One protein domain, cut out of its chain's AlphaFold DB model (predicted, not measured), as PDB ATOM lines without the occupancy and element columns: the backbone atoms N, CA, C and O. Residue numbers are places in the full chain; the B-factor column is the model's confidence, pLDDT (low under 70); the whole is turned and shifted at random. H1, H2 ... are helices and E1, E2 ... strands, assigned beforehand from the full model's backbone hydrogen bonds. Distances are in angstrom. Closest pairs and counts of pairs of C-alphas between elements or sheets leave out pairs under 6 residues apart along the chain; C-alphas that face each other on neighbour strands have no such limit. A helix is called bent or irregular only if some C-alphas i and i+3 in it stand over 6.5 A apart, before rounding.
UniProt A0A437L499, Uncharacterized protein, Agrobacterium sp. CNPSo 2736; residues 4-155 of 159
ATOM      1  N   TYR A   4      41.735  31.541 -19.967       86.31
ATOM      2  CA  TYR A   4      40.431  32.202 -19.959       86.31
ATOM      3  C   TYR A   4      40.308  33.313 -21.014       86.31
ATOM      4  O   TYR A   4      39.392  33.281 -21.832       86.31
ATOM      5  N   SER A   5      41.236  34.278 -21.030       86.00
ATOM      6  CA  SER A   5      41.195  35.384 -21.996       86.00
ATOM      7  C   SER A   5      41.311  34.898 -23.442       86.00
ATOM      8  O   SER A   5      40.655  35.458 -24.316       86.00
ATOM      9  N   ASN A   6      42.089  33.839 -23.690       88.88
ATOM     10  CA  ASN A   6      42.186  33.231 -25.019       88.88
ATOM     11  C   ASN A   6      40.853  32.610 -25.445       88.88
ATOM     12  O   ASN A   6      40.372  32.920 -26.527       88.88
ATOM     13  N   ILE A   7      40.205  31.827 -24.571       89.88
ATOM     14  CA  ILE A   7      38.895  31.217 -24.861       89.88
ATOM     15  C   ILE A   7      37.849  32.290 -25.194       89.88
ATOM     16  O   ILE A   7      37.050  32.104 -26.112       89.88
ATOM     17  N   ILE A   8      37.843  33.411 -24.465       91.62
ATOM     18  CA  ILE A   8      36.936  34.535 -24.737       91.62
ATOM     19  C   ILE A   8      37.200  35.115 -26.131       91.62
ATOM     20  O   ILE A   8      36.266  35.210 -26.926       91.62
ATOM     21  N   ASN A   9      38.453  35.459 -26.442       90.25
ATOM     22  CA  ASN A   9      38.816  36.061 -27.726       90.25
ATOM     23  C   ASN A   9      38.531  35.117 -28.900       90.25
ATOM     24  O   ASN A   9      37.858  35.521 -29.842       90.25
ATOM     25  N   GLU A  10      38.936  33.849 -28.806       90.56
ATOM     26  CA  GLU A  10      38.671  32.829 -29.829       90.56
ATOM     27  C   GLU A  10      37.166  32.628 -30.046       90.56
ATOM     28  O   GLU A  10      36.703  32.511 -31.179       90.56
ATOM     29  N   THR A  11      36.373  32.633 -28.968       90.62
ATOM     30  CA  THR A  11      34.914  32.513 -29.087       90.62
ATOM     31  C   THR A  11      34.320  33.722 -29.801       90.62
ATOM     32  O   THR A  11      33.445  33.557 -30.651       90.62
ATOM     33  N   VAL A  12      34.776  34.933 -29.485       89.75
ATOM     34  CA  VAL A  12      34.319  36.153 -30.159       89.75
ATOM     35  C   VAL A  12      34.717  36.133 -31.631       89.75
ATOM     36  O   VAL A  12      33.861  36.353 -32.477       89.75
ATOM     37  N   GLU A  13      35.967  35.812 -31.956       88.06
ATOM     38  CA  GLU A  13      36.444  35.734 -33.341       88.06
ATOM     39  C   GLU A  13      35.677  34.692 -34.162       88.06
ATOM     40  O   GLU A  13      35.315  34.957 -35.306       88.06
ATOM     41  N   ALA A  14      35.355  33.539 -33.568       87.75
ATOM     42  CA  ALA A  14      34.606  32.481 -34.239       87.75
ATOM     43  C   ALA A  14      33.106  32.787 -34.406       87.75
ATOM     44  O   ALA A  14      32.465  32.237 -35.300       87.75
ATOM     45  N   THR A  15      32.520  33.613 -33.534       87.06
ATOM     46  CA  THR A  15      31.064  33.874 -33.519       87.06
ATOM     47  C   THR A  15      30.677  35.241 -34.065       87.06
ATOM     48  O   THR A  15      29.508  35.461 -34.390       87.06
ATOM     49  N   MET A  16      31.629  36.167 -34.183       85.00
ATOM     50  CA  MET A  16      31.371  37.504 -34.689       85.00
ATOM     51  C   MET A  16      31.032  37.450 -36.178       85.00
ATOM     52  O   MET A  16      31.884  37.216 -37.031       85.00
ATOM     53  N   SER A  17      29.769  37.718 -36.486       83.75
ATOM     54  CA  SER A  17      29.247  37.814 -37.846       83.75
ATOM     55  C   SER A  17      28.551  39.158 -38.066       83.75
ATOM     56  O   SER A  17      28.360  39.940 -37.129       83.75
ATOM     57  N   GLY A  18      28.129  39.421 -39.308       75.56
ATOM     58  CA  GLY A  18      27.310  40.587 -39.638       75.56
ATOM     59  C   GLY A  18      26.037  40.680 -38.794       75.56
ATOM     60  O   GLY A  18      25.682  41.782 -38.391       75.56
ATOM     61  N   ASP A  19      25.423  39.547 -38.439       82.38
ATOM     62  CA  ASP A  19      24.205  39.458 -37.617       82.38
ATOM     63  C   ASP A  19      24.455  39.548 -36.105       82.38
ATOM     64  O   ASP A  19      23.511  39.653 -35.308       82.38
ATOM     65  N   GLY A  20      25.731  39.559 -35.713       87.50
ATOM     66  CA  GLY A  20      26.157  39.562 -34.328       87.50
ATOM     67  C   GLY A  20      26.058  38.192 -33.657       87.50
ATOM     68  O   GLY A  20      25.873  37.165 -34.305       87.50
ATOM     69  N   PHE A  21      26.173  38.179 -32.332       90.44
ATOM     70  CA  PHE A  21      26.035  36.980 -31.506       90.44
ATOM     71  C   PHE A  21      25.268  37.282 -30.216       90.44
ATOM     72  O   PHE A  21      25.118  38.438 -29.815       90.44
ATOM     73  N   ASN A  22      24.776  36.242 -29.539       90.25
ATOM     74  CA  ASN A  22      24.115  36.382 -28.244       90.25
ATOM     75  C   ASN A  22      25.062  35.962 -27.107       90.25
ATOM     76  O   ASN A  22      25.366  34.785 -26.921       90.25
ATOM     77  N   ALA A  23      25.533  36.930 -26.322       88.94
ATOM     78  CA  ALA A  23      26.487  36.677 -25.244       88.94
ATOM     79  C   ALA A  23      25.894  35.793 -24.129       88.94
ATOM     80  O   ALA A  23      26.606  34.991 -23.528       88.94
ATOM     81  N   ARG A  24      24.579  35.892 -23.884       88.00
ATOM     82  CA  ARG A  24      23.879  35.119 -22.846       88.00
ATOM     83  C   ARG A  24      23.800  33.634 -23.200       88.00
ATOM     84  O   ARG A  24      23.857  32.805 -22.299       88.00
ATOM     85  N   THR A  25      23.693  33.294 -24.484       89.31
ATOM     86  CA  THR A  25      23.675  31.891 -24.928       89.31
ATOM     87  C   THR A  25      25.072  31.276 -24.962       89.31
ATOM     88  O   THR A  25      25.208  30.074 -24.766       89.31
ATOM     89  N   LEU A  26      26.116  32.083 -25.184       90.56
ATOM     90  CA  LEU A  26      27.504  31.609 -25.233       90.56
ATOM     91  C   LEU A  26      28.138  31.448 -23.844       90.56
ATOM     92  O   LEU A  26      28.942  30.538 -23.641       90.56
ATOM     93  N   ALA A  27      27.782  32.302 -22.882       90.88
ATOM     94  CA  ALA A  27      28.430  32.327 -21.573       90.88
ATOM     95  C   ALA A  27      28.386  30.987 -20.801       90.88
ATOM     96  O   ALA A  27      29.423  30.615 -20.249       90.88
ATOM     97  N   PRO A  28      27.276  30.215 -20.784       92.50
ATOM     98  CA  PRO A  28      27.258  28.887 -20.162       92.50
ATOM     99  C   PRO A  28      28.234  27.902 -20.820       92.50
ATOM    100  O   PRO A  28      29.003  27.241 -20.128       92.50
ATOM    101  N   ALA A  29      28.287  27.872 -22.156       91.12
ATOM    102  CA  ALA A  29      29.182  26.980 -22.893       91.12
ATOM    103  C   ALA A  29      30.668  27.301 -22.652       91.12
ATOM    104  O   ALA A  29      31.512  26.407 -22.680       91.12
ATOM    105  N   ILE A  30      31.003  28.571 -22.404       89.50
ATOM    106  CA  ILE A  30      32.356  28.984 -22.002       89.50
ATOM    107  C   ILE A  30      32.627  28.599 -20.550       89.50
ATOM    108  O   ILE A  30      33.700  28.078 -20.256       89.50
ATOM    109  N   TYR A  31      31.659  28.809 -19.652       90.50
ATOM    110  CA  TYR A  31      31.780  28.426 -18.244       90.50
ATOM    111  C   TYR A  31      32.122  26.933 -18.094       90.50
ATOM    112  O   TYR A  31      32.960  26.564 -17.270       90.50
ATOM    113  N   ASP A  32      31.564  26.084 -18.959       89.19
ATOM    114  CA  ASP A  32      31.864  24.651 -18.984       89.19
ATOM    115  C   ASP A  32      33.269  24.305 -19.507       89.19
ATOM    116  O   ASP A  32      33.820  23.266 -19.140       89.19
ATOM    117  N   LYS A  33      33.899  25.181 -20.296       88.12
ATOM    118  CA  LYS A  33      35.238  24.971 -20.878       88.12
ATOM    119  C   LYS A  33      36.386  25.504 -20.019       88.12
ATOM    120  O   LYS A  33      37.526  25.085 -20.200       88.12
ATOM    121  N   ILE A  34      36.111  26.433 -19.105       88.25
ATOM    122  CA  ILE A  34      37.146  27.069 -18.277       88.25
ATOM    123  C   ILE A  34      37.524  26.205 -17.067       88.25
ATOM    124  O   ILE A  34      36.735  25.382 -16.585       88.25
ATOM    125  N   SER A  35      38.742  26.411 -16.559       88.69
ATOM    126  CA  SER A  35      39.287  25.627 -15.449       88.69
ATOM    127  C   SER A  35      38.505  25.839 -14.148       88.69
ATOM    128  O   SER A  35      37.857  26.867 -13.941       88.69
ATOM    129  N   ARG A  36      38.601  24.886 -13.211       87.50
ATOM    130  CA  ARG A  36      37.972  25.015 -11.884       87.50
ATOM    131  C   ARG A  36      38.463  26.253 -11.124       87.50
ATOM    132  O   ARG A  36      37.684  26.850 -10.389       87.50
ATOM    133  N   GLU A  37      39.727  26.635 -11.297       86.62
ATOM    134  CA  GLU A  37      40.289  27.837 -10.674       86.62
ATOM    135  C   GLU A  37      39.711  29.118 -11.285       86.62
ATOM    136  O   GLU A  37      39.368  30.040 -10.546       86.62
ATOM    137  N   ASP A  38      39.496  29.147 -12.602       85.94
ATOM    138  CA  ASP A  38      38.833  30.271 -13.268       85.94
ATOM    139  C   ASP A  38      37.361  30.374 -12.845       85.94
ATOM    140  O   ASP A  38      36.888  31.463 -12.524       85.94
ATOM    141  N   ARG A  39      36.649  29.242 -12.721       87.44
ATOM    142  CA  ARG A  39      35.252  29.200 -12.239       87.44
ATOM    143  C   ARG A  39      35.067  29.740 -10.821       87.44
ATOM    144  O   ARG A  39      33.972  30.185 -10.496       87.44
ATOM    145  N   LYS A  40      36.102  29.705  -9.974       87.94
ATOM    146  CA  LYS A  40      36.069  30.324  -8.634       87.94
ATOM    147  C   LYS A  40      36.176  31.850  -8.690       87.94
ATOM    148  O   LYS A  40      35.808  32.514  -7.727       87.94
ATOM    149  N   ARG A  41      36.726  32.394  -9.778       86.31
ATOM    150  CA  ARG A  41      37.042  33.823  -9.945       86.31
ATOM    151  C   ARG A  41      36.110  34.536 -10.919       86.31
ATOM    152  O   ARG A  41      36.122  35.761 -10.973       86.31
ATOM    153  N   THR A  42      35.317  33.789 -11.679       89.31
ATOM    154  CA  THR A  42      34.391  34.328 -12.674       89.31
ATOM    155  C   THR A  42      32.987  33.763 -12.499       89.31
ATOM    156  O   THR A  42      32.773  32.709 -11.902       89.31
ATOM    157  N   SER A  43      32.011  34.475 -13.045       90.81
ATOM    158  CA  SER A  43      30.606  34.075 -13.082       90.81
ATOM    159  C   SER A  43      30.096  34.126 -14.520       90.81
ATOM    160  O   SER A  43      30.712  34.759 -15.374       90.81
ATOM    161  N   ILE A  44      28.935  33.530 -14.797       89.50
ATOM    162  CA  ILE A  44      28.279  33.656 -16.112       89.50
ATOM    163  C   ILE A  44      28.047  35.136 -16.470       89.50
ATOM    164  O   ILE A  44      28.223  35.534 -17.623       89.50
ATOM    165  N   ALA A  45      27.709  35.973 -15.484       88.56
ATOM    166  CA  ALA A  45      27.542  37.411 -15.686       88.56
ATOM    167  C   ALA A  45      28.866  38.092 -16.075       88.56
ATOM    168  O   ALA A  45      28.887  38.900 -17.004       88.56
ATOM    169  N   THR A  46      29.968  37.718 -15.419       90.88
ATOM    170  CA  THR A  46      31.319  38.200 -15.742       90.88
ATOM    171  C   THR A  46      31.731  37.768 -17.148       90.88
ATOM    172  O   THR A  46      32.095  38.616 -17.949       90.88
ATOM    173  N   ILE A  47      31.548  36.494 -17.507       91.50
ATOM    174  CA  ILE A  47      31.827  35.979 -18.859       91.50
ATOM    175  C   ILE A  47      31.024  36.739 -19.920       91.50
ATOM    176  O   ILE A  47      31.554  37.109 -20.963       91.50
ATOM    177  N   THR A  48      29.744  37.010 -19.651       91.38
ATOM    178  CA  THR A  48      28.892  37.780 -20.569       91.38
ATOM    179  C   THR A  48      29.428  39.204 -20.757       91.38
ATOM    180  O   THR A  48      29.391  39.733 -21.866       91.38
ATOM    181  N   LYS A  49      29.920  39.842 -19.687       90.38
ATOM    182  CA  LYS A  49      30.563  41.159 -19.762       90.38
ATOM    183  C   LYS A  49      31.864  41.092 -20.569       90.38
ATOM    184  O   LYS A  49      32.029  41.892 -21.483       90.38
ATOM    185  N   ASP A  50      32.721  40.119 -20.285       91.50
ATOM    186  CA  ASP A  50      34.032  39.976 -20.924       91.50
ATOM    187  C   ASP A  50      33.903  39.671 -22.424       91.50
ATOM    188  O   ASP A  50      34.631  40.240 -23.232       91.50
ATOM    189  N   LEU A  51      32.914  38.859 -22.823       91.62
ATOM    190  CA  LEU A  51      32.566  38.630 -24.231       91.62
ATOM    191  C   LEU A  51      32.212  39.933 -24.957       91.62
ATOM    192  O   LEU A  51      32.668  40.166 -26.074       91.62
ATOM    193  N   ARG A  52      31.393  40.787 -24.330       90.12
ATOM    194  CA  ARG A  52      30.999  42.085 -24.903       90.12
ATOM    195  C   ARG A  52      32.192  43.023 -25.028       90.12
ATOM    196  O   ARG A  52      32.320  43.715 -26.031       90.12
ATOM    197  N   GLU A  53      33.040  43.058 -24.009       90.31
ATOM    198  CA  GLU A  53      34.218  43.917 -23.982       90.31
ATOM    199  C   GLU A  53      35.246  43.487 -25.038       90.31
ATOM    200  O   GLU A  53      35.696  44.320 -25.824       90.31
ATOM    201  N   ALA A  54      35.538  42.187 -25.134       90.56
ATOM    202  CA  ALA A  54      36.414  41.627 -26.159       90.56
ATOM    203  C   ALA A  54      35.888  41.909 -27.576       90.56
ATOM    204  O   ALA A  54      36.621  42.428 -28.419       90.56
ATOM    205  N   ALA A  55      34.595  41.669 -27.812       90.19
ATOM    206  CA  ALA A  55      33.914  42.002 -29.063       90.19
ATOM    207  C   ALA A  55      34.041  43.482 -29.432       90.19
ATOM    208  O   ALA A  55      34.418  43.818 -30.558       90.19
ATOM    209  N   ASN A  56      33.778  44.371 -28.474       89.88
ATOM    210  CA  ASN A  56      33.889  45.802 -28.696       89.88
ATOM    211  C   ASN A  56      35.330  46.223 -28.997       89.88
ATOM    212  O   ASN A  56      35.533  47.049 -29.879       89.88
ATOM    213  N   ASN A  57      36.321  45.656 -28.308       88.31
ATOM    214  CA  ASN A  57      37.730  45.994 -28.500       88.31
ATOM    215  C   ASN A  57      38.251  45.542 -29.871       88.31
ATOM    216  O   ASN A  57      38.904  46.328 -30.558       88.31
ATOM    217  N   ILE A  58      37.913  44.322 -30.305       85.50
ATOM    218  CA  ILE A  58      38.272  43.813 -31.639       85.50
ATOM    219  C   ILE A  58      37.654  44.707 -32.721       85.50
ATOM    220  O   ILE A  58      38.351  45.192 -33.615       85.50
ATOM    221  N   ALA A  59      36.356  44.990 -32.610       85.69
ATOM    222  CA  ALA A  59      35.652  45.807 -33.589       85.69
ATOM    223  C   ALA A  59      36.104  47.277 -33.574       85.69
ATOM    224  O   ALA A  59      36.223  47.890 -34.631       85.69
ATOM    225  N   LYS A  60      36.411  47.848 -32.402       84.81
ATOM    226  CA  LYS A  60      36.898  49.229 -32.278       84.81
ATOM    227  C   LYS A  60      38.276  49.393 -32.916       84.81
ATOM    228  O   LYS A  60      38.507  50.381 -33.606       84.81
ATOM    229  N   SER A  61      39.159  48.406 -32.764       77.50
ATOM    230  CA  SER A  61      40.435  48.364 -33.486       77.50
ATOM    231  C   SER A  61      40.238  48.304 -35.004       77.50
ATOM    232  O   SER A  61      40.952  48.984 -35.738       77.50
ATOM    233  N   ALA A  62      39.242  47.550 -35.483       74.19
ATOM    234  CA  ALA A  62      38.915  47.471 -36.907       74.19
ATOM    235  C   ALA A  62      38.334  48.784 -37.466       74.19
ATOM    236  O   ALA A  62      38.693  49.178 -38.576       74.19
ATOM    237  N   ILE A  63      37.482  49.480 -36.701       75.56
ATOM    238  CA  ILE A  63      36.973  50.816 -37.057       75.56
ATOM    239  C   ILE A  63      38.126  51.814 -37.115       75.56
ATOM    240  O   ILE A  63      38.313  52.455 -38.139       75.56
ATOM    241  N   LYS A  64      38.964  51.873 -36.074       73.38
ATOM    242  CA  LYS A  64      40.109  52.790 -36.034       73.38
ATOM    243  C   LYS A  64      41.059  52.576 -37.218       73.38
ATOM    244  O   LYS A  64      41.469  53.530 -37.865       73.38
ATOM    245  N   ALA A  65      41.352  51.319 -37.552       69.44
ATOM    246  CA  ALA A  65      42.186  50.990 -38.705       69.44
ATOM    247  C   ALA A  65      41.553  51.380 -40.059       69.44
ATOM    248  O   ALA A  65      42.286  51.575 -41.030       69.44
ATOM    249  N   ARG A  66      40.215  51.461 -40.142       67.19
ATOM    250  CA  ARG A  66      39.475  51.963 -41.315       67.19
ATOM    251  C   ARG A  66      39.465  53.494 -41.364       67.19
ATOM    252  O   ARG A  66      39.720  54.051 -42.433       67.19
ATOM    253  N   ASP A  67      39.233  54.157 -40.234       63.72
ATOM    254  CA  ASP A  67      39.234  55.621 -40.118       63.72
ATOM    255  C   ASP A  67      40.603  56.208 -40.484       63.72
ATOM    256  O   ASP A  67      40.675  57.087 -41.343       63.72
ATOM    257  N   ASP A  68      41.689  55.629 -39.952       60.72
ATOM    258  CA  ASP A  68      43.074  56.042 -40.229       60.72
ATOM    259  C   ASP A  68      43.452  55.930 -41.721       60.72
ATOM    260  O   ASP A  68      44.424  56.542 -42.168       60.72
ATOM    261  N   LYS A  69      42.720  55.125 -42.506       56.62
ATOM    262  CA  LYS A  69      43.082  54.804 -43.893       56.62
ATOM    263  C   LYS A  69      42.210  55.445 -44.964       56.62
ATOM    264  O   LYS A  69      42.689  55.508 -46.094       56.62
ATOM    265  N   GLN A  70      40.967  55.861 -44.695       54.12
ATOM    266  CA  GLN A  70      40.046  56.095 -45.822       54.12
ATOM    267  C   GLN A  70      38.845  57.021 -45.617       54.12
ATOM    268  O   GLN A  70      38.246  57.398 -46.621       54.12
ATOM    269  N   LEU A  71      38.450  57.377 -44.392       56.12
ATOM    270  CA  LEU A  71      37.088  57.889 -44.192       56.12
ATOM    271  C   LEU A  71      36.987  59.403 -43.951       56.12
ATOM    272  O   LEU A  71      35.933  59.964 -44.221       56.12
ATOM    273  N   GLY A  72      38.034  60.091 -43.480       59.34
ATOM    274  CA  GLY A  72      37.983  61.542 -43.204       59.34
ATOM    275  C   GLY A  72      36.992  61.962 -42.101       59.34
ATOM    276  O   GLY A  72      36.956  63.129 -41.717       59.34
ATOM    277  N   PHE A  73      36.210  61.019 -41.570       66.06
ATOM    278  CA  PHE A  73      35.337  61.180 -40.416       66.06
ATOM    279  C   PHE A  73      36.110  60.777 -39.153       66.06
ATOM    280  O   PHE A  73      36.596  59.655 -39.059       66.06
ATOM    281  N   ASN A  74      36.219  61.683 -38.178       65.94
ATOM    282  CA  ASN A  74      36.894  61.420 -36.902       65.94
ATOM    283  C   ASN A  74      35.873  61.018 -35.830       65.94
ATOM    284  O   ASN A  74      35.544  61.827 -34.961       65.94
ATOM    285  N   PHE A  75      35.352  59.791 -35.893       75.44
ATOM    286  CA  PHE A  75      34.506  59.256 -34.824       75.44
ATOM    287  C   PHE A  75      35.384  58.639 -33.719       75.44
ATOM    288  O   PHE A  75      35.827  57.496 -33.804       75.44
ATOM    289  N   LEU A  76      35.693  59.418 -32.680       74.19
ATOM    290  CA  LEU A  76      36.658  59.057 -31.632       74.19
ATOM    291  C   LEU A  76      36.060  58.143 -30.551       74.19
ATOM    292  O   LEU A  76      36.762  57.339 -29.923       74.19
ATOM    293  N   LEU A  77      34.762  58.280 -30.310       82.25
ATOM    294  CA  LEU A  77      34.008  57.612 -29.254       82.25
ATOM    295  C   LEU A  77      33.138  56.462 -29.778       82.25
ATOM    296  O   LEU A  77      32.494  55.774 -28.979       82.25
ATOM    297  N   LEU A  78      33.160  56.207 -31.089       84.25
ATOM    298  CA  LEU A  78      32.247  55.279 -31.720       84.25
ATOM    299  C   LEU A  78      32.549  53.867 -31.217       84.25
ATOM    300  O   LEU A  78      33.690  53.389 -31.265       84.25
ATOM    301  N   PRO A  79      31.534  53.175 -30.692       86.81
ATOM    302  CA  PRO A  79      31.705  51.826 -30.200       86.81
ATOM    303  C   PRO A  79      31.935  50.875 -31.378       86.81
ATOM    304  O   PRO A  79      31.327  51.028 -32.435       86.81
ATOM    305  N   GLY A  80      32.771  49.857 -31.184       85.88
ATOM    306  CA  GLY A  80      32.988  48.796 -32.173       85.88
ATOM    307  C   GLY A  80      31.770  47.886 -32.325       85.88
ATOM    308  O   GLY A  80      31.401  47.478 -33.427       85.88
ATOM    309  N   THR A  81      31.113  47.612 -31.200       89.56
ATOM    310  CA  THR A  81      29.888  46.815 -31.142       89.56
ATOM    311  C   THR A  81      28.836  47.480 -30.277       89.56
ATOM    312  O   THR A  81      29.143  48.212 -29.334       89.56
ATOM    313  N   VAL A  82      27.575  47.171 -30.546       88.31
ATOM    314  CA  VAL A  82      26.448  47.655 -29.754       88.31
ATOM    315  C   VAL A  82      25.513  46.507 -29.412       88.31
ATOM    316  O   VAL A  82      25.408  45.526 -30.149       88.31
ATOM    317  N   SER A  83      24.800  46.655 -28.300       87.06
ATOM    318  CA  SER A  83      23.641  45.816 -28.031       87.06
ATOM    319  C   SER A  83      22.431  46.317 -28.812       87.06
ATOM    320  O   SER A  83      22.103  47.503 -28.730       87.06
ATOM    321  N   VAL A  84      21.763  45.420 -29.534       85.62
ATOM    322  CA  VAL A  84      20.584  45.751 -30.361       85.62
ATOM    323  C   VAL A  84      19.258  45.303 -29.737       85.62
ATOM    324  O   VAL A  84      18.186  45.701 -30.188       85.62
ATOM    325  N   ASP A  85      19.312  44.489 -28.687       84.44
ATOM    326  CA  ASP A  85      18.162  44.064 -27.895       84.44
ATOM    327  C   ASP A  85      18.041  44.871 -26.595       84.44
ATOM    328  O   ASP A  85      19.001  45.469 -26.102       84.44
ATOM    329  N   ASP A  86      16.836  44.885 -26.029       76.69
ATOM    330  CA  ASP A  86      16.534  45.633 -24.800       76.69
ATOM    331  C   ASP A  86      17.254  45.023 -23.582       76.69
ATOM    332  O   ASP A  86      17.729  45.726 -22.689       76.69
ATOM    333  N   ASP A  87      17.451  43.706 -23.629       76.12
ATOM    334  CA  ASP A  87      18.165  42.894 -22.644       76.12
ATOM    335  C   ASP A  87      19.696  43.031 -22.689       76.12
ATOM    336  O   ASP A  87      20.409  42.532 -21.807       76.12
ATOM    337  N   GLY A  88      20.233  43.655 -23.738       77.69
ATOM    338  CA  GLY A  88      21.666  43.812 -23.947       77.69
ATOM    339  C   GLY A  88      22.425  42.535 -24.332       77.69
ATOM    340  O   GLY A  88      23.659  42.536 -24.297       77.69
ATOM    341  N   ALA A  89      21.756  41.413 -24.600       83.06
ATOM    342  CA  ALA A  89      22.379  40.115 -24.838       83.06
ATOM    343  C   ALA A  89      22.872  39.935 -26.280       83.06
ATOM    344  O   ALA A  89      23.914  39.306 -26.479       83.06
ATOM    345  N   LYS A  90      22.170  40.500 -27.267       89.19
ATOM    346  CA  LYS A  90      22.535  40.437 -28.685       89.19
ATOM    347  C   LYS A  90      23.494  41.569 -29.040       89.19
ATOM    348  O   LYS A  90      23.121  42.739 -29.015       89.19
ATOM    349  N   ILE A  91      24.720  41.203 -29.395       89.81
ATOM    350  CA  ILE A  91      25.826  42.108 -29.709       89.81
ATOM    351  C   ILE A  91      26.088  42.072 -31.205       89.81
ATOM    352  O   ILE A  91      26.345  41.001 -31.744       89.81
ATOM    353  N   LYS A  92      26.044  43.231 -31.864       92.12
ATOM    354  CA  LYS A  92      26.269  43.377 -33.308       92.12
ATOM    355  C   LYS A  92      27.342  44.433 -33.572       92.12
ATOM    356  O   LYS A  92      27.496  45.373 -32.788       92.12
ATOM    357  N   LEU A  93      28.091  44.276 -34.662       90.31
ATOM    358  CA  LEU A  93      29.069  45.268 -35.119       90.31
ATOM    359  C   LEU A  93      28.357  46.576 -35.469       90.31
ATOM    360  O   LEU A  93      27.363  46.550 -36.193       90.31
ATOM    361  N   THR A  94      28.892  47.712 -35.020       89.31
ATOM    362  CA  THR A  94      28.307  49.036 -35.307       89.31
ATOM    363  C   THR A  94      28.222  49.306 -36.807       89.31
ATOM    364  O   THR A  94      27.226  49.832 -37.294       89.31
ATOM    365  N   LEU A  95      29.233  48.871 -37.562       88.81
ATOM    366  CA  LEU A  95      29.263  48.993 -39.022       88.81
ATOM    367  C   LEU A  95      28.252  48.083 -39.737       88.81
ATOM    368  O   LEU A  95      27.910  48.351 -40.881       88.81
ATOM    369  N   SER A  96      27.750  47.033 -39.084       90.25
ATOM    370  CA  SER A  96      26.780  46.095 -39.671       90.25
ATOM    371  C   SER A  96      25.332  46.428 -39.306       90.25
ATOM    372  O   SER A  96      24.423  45.658 -39.618       90.25
ATOM    373  N   LEU A  97      25.096  47.543 -38.614       91.19
ATOM    374  CA  LEU A  97      23.752  47.953 -38.222       91.19
ATOM    375  C   LEU A  97      22.987  48.504 -39.421       91.19
ATOM    376  O   LEU A  97      23.496  49.345 -40.163       91.19
ATOM    377  N   SER A  98      21.737  48.076 -39.557       91.69
ATOM    378  CA  SER A  98      20.733  48.815 -40.320       91.69
ATOM    379  C   SER A  98      20.382  50.126 -39.609       91.69
ATOM    380  O   SER A  98      20.636  50.290 -38.411       91.69
ATOM    381  N   ARG A  99      19.716  51.048 -40.312       91.88
ATOM    382  CA  ARG A  99      19.255  52.318 -39.728       91.88
ATOM    383  C   ARG A  99      18.415  52.126 -38.461       91.88
ATOM    384  O   ARG A  99      18.598  52.844 -37.480       91.88
ATOM    385  N   LEU A 100      17.496  51.157 -38.473       90.88
ATOM    386  CA  LEU A 100      16.606  50.890 -37.339       90.88
ATOM    387  C   LEU A 100      17.385  50.371 -36.125       90.88
ATOM    388  O   LEU A 100      17.172  50.831 -35.005       90.88
ATOM    389  N   GLU A 101      18.313  49.440 -36.349       90.25
ATOM    390  CA  GLU A 101      19.163  48.902 -35.284       90.25
ATOM    391  C   GLU A 101      20.101  49.971 -34.718       90.25
ATOM    392  O   GLU A 101      20.307  50.025 -33.505       90.25
ATOM    393  N   PHE A 102      20.634  50.848 -35.574       91.25
ATOM    394  CA  PHE A 102      21.487  51.956 -35.158       91.25
ATOM    395  C   PHE A 102      20.728  52.921 -34.239       91.25
ATOM    396  O   PHE A 102      21.195  53.211 -33.137       91.25
ATOM    397  N   ARG A 103      19.515  53.337 -34.626       89.44
ATOM    398  CA  ARG A 103      18.648  54.188 -33.790       89.44
ATOM    399  C   ARG A 103      18.320  53.548 -32.449       89.44
ATOM    400  O   ARG A 103      18.494  54.182 -31.410       89.44
ATOM    401  N   LYS A 104      17.926  52.273 -32.452       88.50
ATOM    402  CA  LYS A 104      17.647  51.539 -31.210       88.50
ATOM    403  C   LYS A 104      18.878  51.489 -30.297       88.50
ATOM    404  O   LYS A 104      18.757  51.644 -29.083       88.50
ATOM    405  N   ALA A 105      20.074  51.326 -30.861       88.69
ATOM    406  CA  ALA A 105      21.315  51.354 -30.093       88.69
ATOM    407  C   ALA A 105      21.607  52.735 -29.477       88.69
ATOM    408  O   ALA A 105      22.056  52.798 -28.330       88.69
ATOM    409  N   VAL A 106      21.326  53.829 -30.195       88.56
ATOM    410  CA  VAL A 106      21.426  55.203 -29.667       88.56
ATOM    411  C   VAL A 106      20.452  55.409 -28.508       88.56
ATOM    412  O   VAL A 106      20.859  55.842 -27.430       88.56
ATOM    413  N   GLU A 107      19.185  55.030 -28.680       86.25
ATOM    414  CA  GLU A 107      18.161  55.140 -27.633       86.25
ATOM    415  C   GLU A 107      18.527  54.337 -26.380       86.25
ATOM    416  O   GLU A 107      18.402  54.823 -25.254       86.25
ATOM    417  N   ASN A 108      19.023  53.112 -26.562       83.56
ATOM    418  CA  ASN A 108      19.464  52.262 -25.461       83.56
ATOM    419  C   ASN A 108      20.633  52.879 -24.686       83.56
ATOM    420  O   ASN A 108      20.705  52.712 -23.468       83.56
ATOM    421  N   ARG A 109      21.533  53.606 -25.357       82.50
ATOM    422  CA  ARG A 109      22.617  54.344 -24.694       82.50
ATOM    423  C   ARG A 109      22.103  55.575 -23.961       82.50
ATOM    424  O   ARG A 109      22.399  55.719 -22.779       82.50
ATOM    425  N   ARG A 110      21.238  56.371 -24.600       81.38
ATOM    426  CA  ARG A 110      20.554  57.523 -23.981       81.38
ATOM    427  C   ARG A 110      19.835  57.144 -22.684       81.38
ATOM    428  O   ARG A 110      19.874  57.899 -21.724       81.38
ATOM    429  N   LYS A 111      19.195  55.970 -22.639       78.19
ATOM    430  CA  LYS A 111      18.508  55.461 -21.438       78.19
ATOM    431  C   LYS A 111      19.464  54.991 -20.334       78.19
ATOM    432  O   LYS A 111      19.083  55.009 -19.168       78.19
ATOM    433  N   LYS A 112      20.667  54.525 -20.691       71.62
ATOM    434  CA  LYS A 112      21.662  53.980 -19.748       71.62
ATOM    435  C   LYS A 112      22.606  55.047 -19.184       71.62
ATOM    436  O   LYS A 112      23.091  54.879 -18.070       71.62
ATOM    437  N   GLU A 113      22.872  56.121 -19.921       63.38
ATOM    438  CA  GLU A 113      23.774  57.200 -19.504       63.38
ATOM    439  C   GLU A 113      22.994  58.324 -18.811       63.38
ATOM    440  O   GLU A 113      22.403  59.184 -19.454       63.38
ATOM    441  N   SER A 114      23.019  58.355 -17.477       56.22
ATOM    442  CA  SER A 114      22.362  59.409 -16.693       56.22
ATOM    443  C   SER A 114      23.156  60.723 -16.590       56.22
ATOM    444  O   SER A 114      22.716  61.604 -15.857       56.22
ATOM    445  N   ALA A 115      24.311  60.893 -17.258       48.19
ATOM    446  CA  ALA A 115      25.071  62.149 -17.126       48.19
ATOM    447  C   ALA A 115      26.096  62.522 -18.218       48.19
ATOM    448  O   ALA A 115      26.505  63.677 -18.239       48.19
ATOM    449  N   ILE A 116      26.551  61.639 -19.116       56.41
ATOM    450  CA  ILE A 116      27.618  61.990 -20.083       56.41
ATOM    451  C   ILE A 116      27.317  61.311 -21.423       56.41
ATOM    452  O   ILE A 116      27.848  60.253 -21.733       56.41
ATOM    453  N   GLY A 117      26.402  61.904 -22.191       72.31
ATOM    454  CA  GLY A 117      25.874  61.365 -23.451       72.31
ATOM    455  C   GLY A 117      26.810  61.481 -24.658       72.31
ATOM    456  O   GLY A 117      26.322  61.574 -25.780       72.31
ATOM    457  N   GLU A 118      28.127  61.551 -24.458       80.88
ATOM    458  CA  GLU A 118      29.097  61.824 -25.529       80.88
ATOM    459  C   GLU A 118      29.109  60.717 -26.591       80.88
ATOM    460  O   GLU A 118      29.137  61.003 -27.786       80.88
ATOM    461  N   VAL A 119      28.988  59.451 -26.172       82.06
ATOM    462  CA  VAL A 119      28.906  58.310 -27.098       82.06
ATOM    463  C   VAL A 119      27.598  58.349 -27.888       82.06
ATOM    464  O   VAL A 119      27.599  58.135 -29.100       82.06
ATOM    465  N   ALA A 120      26.472  58.638 -27.227       84.81
ATOM    466  CA  ALA A 120      25.186  58.779 -27.903       84.81
ATOM    467  C   ALA A 120      25.194  59.949 -28.900       84.81
ATOM    468  O   ALA A 120      24.721  59.802 -30.025       84.81
ATOM    469  N   PHE A 121      25.783  61.082 -28.517       86.31
ATOM    470  CA  PHE A 121      25.918  62.258 -29.371       86.31
ATOM    471  C   PHE A 121      26.794  61.992 -30.600       86.31
ATOM    472  O   PHE A 121      26.454  62.398 -31.715       86.31
ATOM    473  N   GLU A 122      27.912  61.284 -30.428       87.25
ATOM    474  CA  GLU A 122      28.764  60.939 -31.563       87.25
ATOM    475  C   GLU A 122      28.060  59.965 -32.513       87.25
ATOM    476  O   GLU A 122      28.106  60.150 -33.726       87.25
ATOM    477  N   MET A 123      27.314  58.991 -31.983       88.81
ATOM    478  CA  MET A 123      26.488  58.116 -32.815       88.81
ATOM    479  C   MET A 123      25.397  58.882 -33.572       88.81
ATOM    480  O   MET A 123      25.180  58.612 -34.747       88.81
ATOM    481  N   GLU A 124      24.732  59.856 -32.955       89.06
ATOM    482  CA  GLU A 124      23.763  60.718 -33.652       89.06
ATOM    483  C   GLU A 124      24.426  61.545 -34.760       89.06
ATOM    484  O   GLU A 124      23.853  61.750 -35.831       89.06
ATOM    485  N   THR A 125      25.655  62.009 -34.529       88.25
ATOM    486  CA  THR A 125      26.451  62.700 -35.550       88.25
ATOM    487  C   THR A 125      26.795  61.757 -36.701       88.25
ATOM    488  O   THR A 125      26.645  62.119 -37.867       88.25
ATOM    489  N   ALA A 126      27.168  60.521 -36.382       87.88
ATOM    490  CA  ALA A 126      27.423  59.474 -37.354       87.88
ATOM    491  C   ALA A 126      26.161  59.100 -38.160       87.88
ATOM    492  O   ALA A 126      26.230  58.945 -39.381       87.88
ATOM    493  N   GLU A 127      24.986  59.048 -37.521       90.38
ATOM    494  CA  GLU A 127      23.706  58.837 -38.206       90.38
ATOM    495  C   GLU A 127      23.426  59.945 -39.226       90.38
ATOM    496  O   GLU A 127      22.987  59.645 -40.333       90.38
ATOM    497  N   LYS A 128      23.705  61.215 -38.903       90.19
ATOM    498  CA  LYS A 128      23.499  62.332 -39.844       90.19
ATOM    499  C   LYS A 128      24.336  62.188 -41.115       90.19
ATOM    500  O   LYS A 128      23.851  62.534 -42.187       90.19
ATOM    501  N   VAL A 129      25.555  61.658 -41.005       87.75
ATOM    502  CA  VAL A 129      26.419  61.371 -42.163       87.75
ATOM    503  C   VAL A 129      25.834  60.242 -43.013       87.75
ATOM    504  O   VAL A 129      25.830  60.329 -44.240       87.75
ATOM    505  N   ALA A 130      25.302  59.195 -42.380       90.38
ATOM    506  CA  ALA A 130      24.747  58.038 -43.077       90.38
ATOM    507  C   ALA A 130      23.317  58.248 -43.616       90.38
ATOM    508  O   ALA A 130      22.928  57.589 -44.581       90.38
ATOM    509  N   ALA A 131      22.533  59.164 -43.038       92.50
ATOM    510  CA  ALA A 131      21.116  59.354 -43.351       92.50
ATOM    511  C   ALA A 131      20.809  59.559 -44.850       92.50
ATOM    512  O   ALA A 131      19.941  58.841 -45.346       92.50
ATOM    513  N   PRO A 132      21.531  60.410 -45.610       92.56
ATOM    514  CA  PRO A 132      21.264  60.593 -47.041       92.56
ATOM    515  C   PRO A 132      21.477  59.322 -47.872       92.56
ATOM    516  O   PRO A 132      20.843  59.147 -48.914       92.56
ATOM    517  N   TYR A 133      22.373  58.439 -47.426       93.06
ATOM    518  CA  TYR A 133      22.650  57.161 -48.080       93.06
ATOM    519  C   TYR A 133      21.588  56.132 -47.717       93.06
ATOM    520  O   TYR A 133      21.095  55.449 -48.605       93.06
ATOM    521  N   TRP A 134      21.165  56.079 -46.453       94.12
ATOM    522  CA  TRP A 134      20.048  55.233 -46.032       94.12
ATOM    523  C   TRP A 134      18.710  55.626 -46.658       94.12
ATOM    524  O   TRP A 134      17.895  54.752 -46.935       94.12
ATOM    525  N   ASP A 135      18.463  56.917 -46.884       92.81
ATOM    526  CA  ASP A 135      17.240  57.377 -47.549       92.81
ATOM    527  C   ASP A 135      17.175  56.882 -49.007       92.81
ATOM    528  O   ASP A 135      16.091  56.608 -49.521       92.81
ATOM    529  N   LYS A 136      18.334  56.722 -49.661       93.31
ATOM    530  CA  LYS A 136      18.455  56.178 -51.026       93.31
ATOM    531  C   LYS A 136      18.565  54.652 -51.063       93.31
ATOM    532  O   LYS A 136      18.113  54.034 -52.023       93.31
ATOM    533  N   HIS A 137      19.155  54.060 -50.029       92.31
ATOM    534  CA  HIS A 137      19.444  52.633 -49.911       92.31
ATOM    535  C   HIS A 137      19.089  52.132 -48.498       92.31
ATOM    536  O   HIS A 137      19.961  52.023 -47.630       92.31
ATOM    537  N   PRO A 138      17.801  51.849 -48.227       91.00
ATOM    538  CA  PRO A 138      17.337  51.471 -46.888       91.00
ATOM    539  C   PRO A 138      17.895  50.137 -46.374       91.00
ATOM    540  O   PRO A 138      17.876  49.883 -45.170       91.00
ATOM    541  N   ASP A 139      18.362  49.283 -47.283       90.88
ATOM    542  CA  ASP A 139      18.956  47.971 -47.028       90.88
ATOM    543  C   ASP A 139      20.441  48.039 -46.647       90.88
ATOM    544  O   ASP A 139      20.997  47.051 -46.162       90.88
ATOM    545  N   TRP A 140      21.089  49.192 -46.831       92.88
ATOM    546  CA  TRP A 140      22.510  49.331 -46.543       92.88
ATOM    547  C   TRP A 140      22.819  49.322 -45.051       92.88
ATOM    548  O   TRP A 140      22.087  49.851 -44.206       92.88
ATOM    549  N   THR A 141      23.973  48.753 -44.723       92.75
ATOM    550  CA  THR A 141      24.547  48.850 -43.387       92.75
ATOM    551  C   THR A 141      25.199  50.211 -43.179       92.75
ATOM    552  O   THR A 141      25.615  50.886 -44.124       92.75
ATOM    553  N   PHE A 142      25.354  50.600 -41.917       90.50
ATOM    554  CA  PHE A 142      26.057  51.822 -41.548       90.50
ATOM    555  C   PHE A 142      27.458  51.910 -42.185       90.50
ATOM    556  O   PHE A 142      27.843  52.956 -42.705       90.50
ATOM    557  N   GLY A 143      28.199  50.800 -42.225       87.88
ATOM    558  CA  GLY A 143      29.513  50.731 -42.861       87.88
ATOM    559  C   GLY A 143      29.469  50.993 -44.367       87.88
ATOM    560  O   GLY A 143      30.319  51.720 -44.869       87.88
ATOM    561  N   GLN A 144      28.462  50.474 -45.075       90.44
ATOM    562  CA  GLN A 144      28.278  50.752 -46.504       90.44
ATOM    563  C   GLN A 144      27.955  52.230 -46.754       90.44
ATOM    564  O   GLN A 144      28.497  52.829 -47.683       90.44
ATOM    565  N   CYS A 145      27.138  52.846 -45.892       90.25
ATOM    566  CA  CYS A 145      26.861  54.280 -45.956       90.25
ATOM    567  C   CYS A 145      28.128  55.119 -45.751       90.25
ATOM    568  O   CYS A 145      28.358  56.052 -46.515       90.25
ATOM    569  N   LEU A 146      28.970  54.779 -44.768       87.94
ATOM    570  CA  LEU A 146      30.235  55.485 -44.536       87.94
ATOM    571  C   LEU A 146      31.222  55.315 -45.694       87.94
ATOM    572  O   LEU A 146      31.856  56.283 -46.108       87.94
ATOM    573  N   GLU A 147      31.341  54.105 -46.239       87.44
ATOM    574  CA  GLU A 147      32.202  53.838 -47.395       87.44
ATOM    575  C   GLU A 147      31.759  54.648 -48.619       87.44
ATOM    576  O   GLU A 147      32.602  55.190 -49.337       87.44
ATOM    577  N   GLN A 148      30.451  54.768 -48.855       88.56
ATOM    578  CA  GLN A 148      29.939  55.607 -49.932       88.56
ATOM    579  C   GLN A 148      30.155  57.097 -49.642       88.56
ATOM    580  O   GLN A 148      30.607  57.823 -50.525       88.56
ATOM    581  N   ALA A 149      29.932  57.535 -48.401       86.56
ATOM    582  CA  ALA A 149      30.174  58.913 -47.987       86.56
ATOM    583  C   ALA A 149      31.628  59.346 -48.188       86.56
ATOM    584  O   ALA A 149      31.888  60.443 -48.678       86.56
ATOM    585  N   ALA A 150      32.579  58.467 -47.877       83.50
ATOM    586  CA  ALA A 150      33.989  58.734 -48.105       83.50
ATOM    587  C   ALA A 150      34.351  58.777 -49.595       83.50
ATOM    588  O   ALA A 150      35.109  59.651 -50.014       83.50
ATOM    589  N   LYS A 151      33.784  57.889 -50.424       84.12
ATOM    590  CA  LYS A 151      33.976  57.946 -51.886       84.12
ATOM    591  C   LYS A 151      33.492  59.271 -52.469       84.12
ATOM    592  O   LYS A 151      34.161  59.825 -53.341       84.12
ATOM    593  N   ASP A 152      32.359  59.769 -51.984       83.31
ATOM    594  CA  ASP A 152      31.778  61.026 -52.450       83.31
ATOM    595  C   ASP A 152      32.565  62.242 -51.928       83.31
ATOM    596  O   ASP A 152      32.705  63.221 -52.651       83.31
ATOM    597  N   ALA A 153      33.172  62.160 -50.737       75.62
ATOM    598  CA  ALA A 153      34.063  63.196 -50.204       75.62
ATOM    599  C   ALA A 153      35.421  63.283 -50.935       75.62
ATOM    600  O   ALA A 153      36.019  64.355 -51.007       75.62
ATOM    601  N   ILE A 154      35.916  62.163 -51.481       67.81
ATOM    602  CA  ILE A 154      37.180  62.099 -52.239       67.81
ATOM    603  C   ILE A 154      37.002  62.571 -53.687       67.81
ATOM    604  O   ILE A 154      37.972  63.002 -54.307       67.81
ATOM    605  N   LYS A 155      35.789  62.510 -54.250       58.53
ATOM    606  CA  LYS A 155      35.506  63.102 -55.561       58.53
ATOM    607  C   LYS A 155      35.302  64.610 -55.385       58.53
ATOM    608  O   LYS A 155      34.223  65.004 -54.949       58.53
TER     609      LYS A 155
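Overview. This is residues 4 to 155 of the 159 residues of an uncharacterized protein of Agrobacterium sp. CNPSo 2736 (UniProt A0A437L499). An elongated body is built along one long helix, H4: H1 and H2 pack on its first half with H3 beyond, and the small strand hairpin of E1 and E2 packs on its residues 51 to 63. H5 covers E1 on the side away from H4 and makes a helical hairpin with H6, whose later part H7 crosses. The printed part has 152 residues, mostly helix, with elements in the order H1 H2 H3 H4 E1 E2 H5 H6 H7 and one antiparallel sheet, E1 - E2. It is compact, with a radius of gyration of the C-alphas of 16.7 A, and spans 57 by 32 by 27 A.

Arrangement. H1, residues 4 to 15, touches H4, residues 44 to 70, with residues 8 to 13 alone, closest at the C-alphas of Val 12 and Ala 55, 6.0 A, at a steep tilt of 62 degrees. H2, residues 23 to 33, touches residues 44 to 52 of H4 alone, closest at the C-alphas of Ala 23 and Thr 48, 5.4 A. H3, residues 36 to 41, touches no helix. E1, residues 81 to 83, and E2, residues 90 to 93, form a hairpin, with N 82 and O 92 at 2.9 A. The closest C-alphas of H4 and E1, Asn 56 and Thr 81, are 4.8 A apart. H5, residues 99 to 112, touches H6, residues 118 to 136, at a shallow tilt of 15 degrees, opposite ways, closest at the C-alphas of Val 106 and Ala 120, 5.5 A. H7, residues 142 to 154, is about perpendicular to H6, at 76 degrees, and touches its residues 129 to 134 alone, closest at the C-alphas of Ala 130 and Cys 145, 5.2 A. Helix packing is mostly crossed, touching helices mostly not at a shallow tilt. Every O i to N i+4 pair is within hydrogen-bond range in H1, H5 and H7, against 4 of 7 in H2, 1 of 2 in H3, 22 of 23 in H4 and 12 of 15 in H6.

Along the chain. H1 begins at C-alpha 4 (40.431, 32.202, -19.959), and H7 ends at C-alpha 154 (37.180, 62.099, -52.239). H4 is 39.0 A long, H6 28.2 A and H5 20.2 A. H6 is irregular, with C-alphas 129 and 132 7.1 A apart and a kink of 46 degrees near residue 130; H2 is only just irregular, with C-alphas 25 and 28 6.7 A apart.

Size, cuts and confidence. The C-alphas farthest apart, Arg 36 and Lys 155, are 58.0 A apart. The printed part has no cut and no long link. The model's pLDDT is under 70 at residues 65 to 74, 113 to 116 and 154 to 155.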